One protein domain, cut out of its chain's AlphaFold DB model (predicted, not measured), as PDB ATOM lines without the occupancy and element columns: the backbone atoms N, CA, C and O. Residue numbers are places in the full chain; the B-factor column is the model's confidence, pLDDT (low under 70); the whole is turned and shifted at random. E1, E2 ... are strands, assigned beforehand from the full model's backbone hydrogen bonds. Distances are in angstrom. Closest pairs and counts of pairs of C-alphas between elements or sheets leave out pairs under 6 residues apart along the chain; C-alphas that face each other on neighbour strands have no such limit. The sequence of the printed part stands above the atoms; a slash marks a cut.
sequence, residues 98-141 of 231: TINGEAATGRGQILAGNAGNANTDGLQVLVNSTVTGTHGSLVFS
ATOM      1  N   THR A  98     -37.125  -8.508  43.622       82.50
ATOM      2  CA  THR A  98     -38.193  -9.474  43.896       82.50
ATOM      3  C   THR A  98     -38.067  -9.989  45.319       82.50
ATOM      4  O   THR A  98     -36.951 -10.151  45.815       82.50
ATOM      5  N   ILE A  99     -39.188 -10.336  45.945       78.19
ATOM      6  CA  ILE A  99     -39.198 -11.048  47.225       78.19
ATOM      7  C   ILE A  99     -39.695 -12.462  46.935       78.19
ATOM      8  O   ILE A  99     -40.765 -12.629  46.363       78.19
ATOM      9  N   ASN A 100     -38.911 -13.484  47.280       77.69
ATOM     10  CA  ASN A 100     -39.252 -14.886  46.999       77.69
ATOM     11  C   ASN A 100     -39.636 -15.160  45.520       77.69
ATOM     12  O   ASN A 100     -40.544 -15.933  45.237       77.69
ATOM     13  N   GLY A 101     -38.986 -14.472  44.573       80.50
ATOM     14  CA  GLY A 101     -39.288 -14.563  43.136       80.50
ATOM     15  C   GLY A 101     -40.544 -13.811  42.676       80.50
ATOM     16  O   GLY A 101     -40.769 -13.698  41.475       80.50
ATOM     17  N   GLU A 102     -41.334 -13.247  43.592       77.56
ATOM     18  CA  GLU A 102     -42.498 -12.425  43.268       77.56
ATOM     19  C   GLU A 102     -42.099 -10.950  43.098       77.56
ATOM     20  O   GLU A 102     -41.210 -10.437  43.788       77.56
ATOM     21  N   ALA A 103     -42.762 -10.257  42.168       83.69
ATOM     22  CA  ALA A 103     -42.497  -8.850  41.884       83.69
ATOM     23  C   ALA A 103     -42.762  -7.975  43.117       83.69
ATOM     24  O   ALA A 103     -43.769  -8.146  43.807       83.69
ATOM     25  N   ALA A 104     -41.875  -7.015  43.368       86.69
ATOM     26  CA  ALA A 104     -41.981  -6.102  44.495       86.69
ATOM     27  C   ALA A 104     -41.768  -4.647  44.055       86.69
ATOM     28  O   ALA A 104     -41.031  -4.360  43.111       86.69
ATOM     29  N   THR A 105     -42.427  -3.725  44.751       82.69
ATOM     30  CA  THR A 105     -42.347  -2.283  44.526       82.69
ATOM     31  C   THR A 105     -41.364  -1.650  45.502       82.69
ATOM     32  O   THR A 105     -41.501  -1.774  46.720       82.69
ATOM     33  N   GLY A 106     -40.385  -0.934  44.955       80.00
ATOM     34  CA  GLY A 106     -39.412  -0.151  45.702       80.00
ATOM     35  C   GLY A 106     -39.892   1.238  46.080       80.00
ATOM     36  O   GLY A 106     -40.502   1.930  45.267       80.00
ATOM     37  N   ARG A 107     -39.553   1.680  47.290       78.00
ATOM     38  CA  ARG A 107     -39.646   3.073  47.742       78.00
ATOM     39  C   ARG A 107     -38.463   3.387  48.648       78.00
ATOM     40  O   ARG A 107     -38.417   2.936  49.794       78.00
ATOM     41  N   GLY A 108     -37.494   4.148  48.148       76.94
ATOM     42  CA  GLY A 108     -36.219   4.338  48.830       76.94
ATOM     43  C   GLY A 108     -35.522   3.007  49.059       76.94
ATOM     44  O   GLY A 108     -35.196   2.306  48.108       76.94
ATOM     45  N   GLN A 109     -35.322   2.653  50.324       78.00
ATOM     46  CA  GLN A 109     -34.745   1.369  50.728       78.00
ATOM     47  C   GLN A 109     -35.801   0.298  51.028       78.00
ATOM     48  O   GLN A 109     -35.444  -0.839  51.312       78.00
ATOM     49  N   ILE A 110     -37.090   0.634  51.006       78.56
ATOM     50  CA  ILE A 110     -38.156  -0.323  51.306       78.56
ATOM     51  C   ILE A 110     -38.548  -1.038  50.019       78.56
ATOM     52  O   ILE A 110     -38.963  -0.398  49.056       78.56
ATOM     53  N   LEU A 111     -38.459  -2.363  50.022       81.75
ATOM     54  CA  LEU A 111     -38.985  -3.229  48.976       81.75
ATOM     55  C   LEU A 111     -40.247  -3.915  49.513       81.75
ATOM     56  O   LEU A 111     -40.186  -4.649  50.501       81.75
ATOM     57  N   ALA A 112     -41.396  -3.645  48.900       81.38
ATOM     58  CA  ALA A 112     -42.697  -4.155  49.325       81.38
ATOM     59  C   ALA A 112     -43.252  -5.147  48.303       81.38
ATOM     60  O   ALA A 112     -43.292  -4.836  47.115       81.38
ATOM     61  N   GLY A 113     -43.709  -6.318  48.743       83.19
ATOM     62  CA  GLY A 113     -44.413  -7.244  47.860       83.19
ATOM     63  C   GLY A 113     -45.689  -6.601  47.317       83.19
ATOM     64  O   GLY A 113     -46.385  -5.871  48.028       83.19
ATOM     65  N   ASN A 114     -45.964  -6.826  46.036       79.81
ATOM     66  CA  ASN A 114     -47.109  -6.226  45.366       79.81
ATOM     67  C   ASN A 114     -48.429  -6.810  45.889       79.81
ATOM     68  O   ASN A 114     -48.504  -7.978  46.276       79.81
ATOM     69  N   ALA A 115     -49.485  -5.997  45.857       78.69
ATOM     70  CA  ALA A 115     -50.831  -6.463  46.170       78.69
ATOM     71  C   ALA A 115     -51.243  -7.596  45.211       78.69
ATOM     72  O   ALA A 115     -51.018  -7.500  44.004       78.69
ATOM     73  N   GLY A 116     -51.844  -8.656  45.745       73.56
ATOM     74  CA  GLY A 116     -52.215  -9.865  45.006       73.56
ATOM     75  C   GLY A 116     -51.108 -10.919  44.891       73.56
ATOM     76  O   GLY A 116     -51.371 -12.003  44.369       73.56
ATOM     77  N   ASN A 117     -49.896 -10.655  45.387       73.44
ATOM     78  CA  ASN A 117     -48.841 -11.665  45.450       73.44
ATOM     79  C   ASN A 117     -49.224 -12.805  46.409       73.44
ATOM     80  O   ASN A 117     -49.625 -12.564  47.548       73.44
ATOM     81  N   ALA A 118     -49.041 -14.057  45.985       75.12
ATOM     82  CA  ALA A 118     -49.477 -15.217  46.763       75.12
ATOM     83  C   ALA A 118     -48.756 -15.324  48.117       75.12
ATOM     84  O   ALA A 118     -49.363 -15.714  49.116       75.12
ATOM     85  N   ASN A 119     -47.474 -14.951  48.167       73.00
ATOM     86  CA  ASN A 119     -46.641 -15.127  49.358       73.00
ATOM     87  C   ASN A 119     -46.220 -13.798  49.994       73.00
ATOM     88  O   ASN A 119     -46.073 -13.704  51.216       73.00
ATOM     89  N   THR A 120     -46.036 -12.763  49.177       75.19
ATOM     90  CA  THR A 120     -45.390 -11.513  49.599       75.19
ATOM     91  C   THR A 120     -46.334 -10.325  49.723       75.19
ATOM     92  O   THR A 120     -45.889  -9.255  50.133       75.19
ATOM     93  N   ASP A 121     -47.638 -10.496  49.478       76.31
ATOM     94  CA  ASP A 121     -48.603  -9.417  49.710       76.31
ATOM     95  C   ASP A 121     -48.606  -8.994  51.193       76.31
ATOM     96  O   ASP A 121     -48.647  -9.821  52.124       76.31
ATOM     97  N   GLY A 122     -48.495  -7.681  51.394       66.88
ATOM     98  CA  GLY A 122     -48.358  -7.013  52.683       66.88
ATOM     99  C   GLY A 122     -46.981  -7.141  53.344       66.88
ATOM    100  O   GLY A 122     -46.804  -6.620  54.444       66.88
ATOM    101  N   LEU A 123     -46.007  -7.815  52.721       71.62
ATOM    102  CA  LEU A 123     -44.646  -7.936  53.247       71.62
ATOM    103  C   LEU A 123     -43.789  -6.749  52.796       71.62
ATOM    104  O   LEU A 123     -43.763  -6.402  51.617       71.62
ATOM    105  N   GLN A 124     -43.049  -6.157  53.731       75.38
ATOM    106  CA  GLN A 124     -42.089  -5.089  53.460       75.38
ATOM    107  C   GLN A 124     -40.726  -5.457  54.035       75.38
ATOM    108  O   GLN A 124     -40.632  -5.954  55.157       75.38
ATOM    109  N   VAL A 125     -39.675  -5.193  53.265       76.00
ATOM    110  CA  VAL A 125     -38.287  -5.463  53.635       76.00
ATOM    111  C   VAL A 125     -37.481  -4.182  53.478       76.00
ATOM    112  O   VAL A 125     -37.562  -3.517  52.448       76.00
ATOM    113  N   LEU A 126     -36.689  -3.839  54.492       78.19
ATOM    114  CA  LEU A 126     -35.697  -2.774  54.391       78.19
ATOM    115  C   LEU A 126     -34.409  -3.340  53.776       78.19
ATOM    116  O   LEU A 126     -33.825  -4.280  54.310       78.19
ATOM    117  N   VAL A 127     -33.968  -2.762  52.663       76.50
ATOM    118  CA  VAL A 127     -32.768  -3.162  51.927       76.50
ATOM    119  C   VAL A 127     -31.659  -2.141  52.173       76.50
ATOM    120  O   VAL A 127     -31.684  -1.027  51.658       76.50
ATOM    121  N   ASN A 128     -30.655  -2.537  52.955       72.38
ATOM    122  CA  ASN A 128     -29.490  -1.700  53.271       72.38
ATOM    123  C   ASN A 128     -28.283  -1.948  52.351       72.38
ATOM    124  O   ASN A 128     -27.215  -1.386  52.582       72.38
ATOM    125  N   SER A 129     -28.420  -2.805  51.336       68.50
ATOM    126  CA  SER A 129     -27.321  -3.122  50.424       68.50
ATOM    127  C   SER A 129     -27.201  -2.091  49.302       68.50
ATOM    128  O   SER A 129     -28.201  -1.658  48.738       68.50
ATOM    129  N   THR A 130     -25.965  -1.724  48.967       64.50
ATOM    130  CA  THR A 130     -25.623  -0.846  47.836       64.50
ATOM    131  C   THR A 130     -25.170  -1.623  46.597       64.50
ATOM    132  O   THR A 130     -24.854  -1.019  45.576       64.50
ATOM    133  N   VAL A 131     -25.133  -2.958  46.678       54.66
ATOM    134  CA  VAL A 131     -24.746  -3.856  45.585       54.66
ATOM    135  C   VAL A 131     -25.943  -4.677  45.133       54.66
ATOM    136  O   VAL A 131     -26.736  -5.134  45.947       54.66
ATOM    137  N   THR A 132     -26.072  -4.887  43.829       60.56
ATOM    138  CA  THR A 132     -27.122  -5.740  43.262       60.56
ATOM    139  C   THR A 132     -26.786  -7.216  43.473       60.56
ATOM    140  O   THR A 132     -25.665  -7.632  43.184       60.56
ATOM    141  N   GLY A 133     -27.747  -8.029  43.920       58.16
ATOM    142  CA  GLY A 133     -27.561  -9.478  44.048       58.16
ATOM    143  C   GLY A 133     -28.631 -10.170  44.892       58.16
ATOM    144  O   GLY A 133     -29.618  -9.565  45.301       58.16
ATOM    145  N   THR A 134     -28.438 -11.466  45.159       63.78
ATOM    146  CA  THR A 134     -29.283 -12.205  46.112       63.78
ATOM    147  C   THR A 134     -28.846 -11.868  47.536       63.78
ATOM    148  O   THR A 134     -27.707 -12.130  47.911       63.78
ATOM    149  N   HIS A 135     -29.755 -11.313  48.341       67.62
ATOM    150  CA  HIS A 135     -29.457 -10.823  49.695       67.62
ATOM    151  C   HIS A 135     -29.773 -11.825  50.820       67.62
ATOM    152  O   HIS A 135     -29.842 -11.448  51.987       67.62
ATOM    153  N   GLY A 136     -29.929 -13.108  50.483       53.94
ATOM    154  CA  GLY A 136     -30.204 -14.184  51.438       53.94
ATOM    155  C   GLY A 136     -31.690 -14.520  51.585       53.94
ATOM    156  O   GLY A 136     -32.527 -14.067  50.808       53.94
ATOM    157  N   SER A 137     -32.001 -15.370  52.568       50.06
ATOM    158  CA  SER A 137     -33.350 -15.890  52.824       50.06
ATOM    159  C   SER A 137     -33.942 -15.267  54.086       50.06
ATOM    160  O   SER A 137     -33.300 -15.260  55.135       50.06
ATOM    161  N   LEU A 138     -35.182 -14.788  53.997       51.97
ATOM    162  CA  LEU A 138     -35.962 -14.275  55.123       51.97
ATOM    163  C   LEU A 138     -37.088 -15.266  55.426       51.97
ATOM    164  O   LEU A 138     -37.868 -15.600  54.538       51.97
ATOM    165  N   VAL A 139     -37.187 -15.731  56.673       51.59
ATOM    166  CA  VAL A 139     -38.294 -16.594  57.116       51.59
ATOM    167  C   VAL A 139     -39.290 -15.736  57.884       51.59
ATOM    168  O   VAL A 139     -38.999 -15.266  58.981       51.59
ATOM    169  N   PHE A 140     -40.468 -15.527  57.301       49.56
ATOM    170  CA  PHE A 140     -41.564 -14.791  57.925       49.56
ATOM    171  C   PHE A 140     -42.751 -15.732  58.157       49.56
ATOM    172  O   PHE A 140     -43.317 -16.264  57.206       49.56
ATOM    173  N   SER A 141     -43.127 -15.941  59.421       50.50
ATOM    174  CA  SER A 141     -44.284 -16.765  59.792       50.50
ATOM    175  C   SER A 141     -45.498 -15.868  60.039       50.50
ATOM    176  O   SER A 141     -45.526 -15.100  61.003       50.50
TER     177      SER A 141
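What this domain is: This is residues 98 to 141 of the 231 residues of the protein "FliD_C domain-containing protein" of Armatimonadetes bacterium (UniProt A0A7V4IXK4). Little regular structure is here: a small twisted sheet of three short strands, with the loop 114 to 123 at one end and a long tail, residues 127 to 141, that runs out past the other end and folds back. The 44 printed residues hold three named strands, E1, E2, E3, in that order along the chain and across the antiparallel sheet, and no named helix; the class is all strand, with 13 residues in named elements. The whole is compact, radius of gyration of the C-alphas 10.1 A, spanning 28 by 21 by 16 A.

How they stand to each other: Look first at inner strand E2, residues 110 to 113. Edge strand E1, residues 102 to 107, forms a hairpin with it, at 148 degrees; N 105 and O 112 are 2.8 A apart, within hydrogen-bond range. Edge strand E3, residues 124 to 126, forms another, at 154 degrees, with N 111 and O 125 at 2.8 A. This is a meander, each strand the antiparallel neighbour of the one before.

Where its parts are: Find C-alpha 102 at (-42.498, -12.425, 43.268); E1 runs 16.4 A from there. E2 covers 9.9 A, and E3 6.9 A, ending at C-alpha 126, (-35.697, -2.774, 54.391).

The domain as a whole: The printed part has no cut and no long link between strands. Its farthest C-alphas, Gly 116 and Thr 130, are 28.2 A apart. Confidence is under 70 at residue 122 and residues 129 to 141.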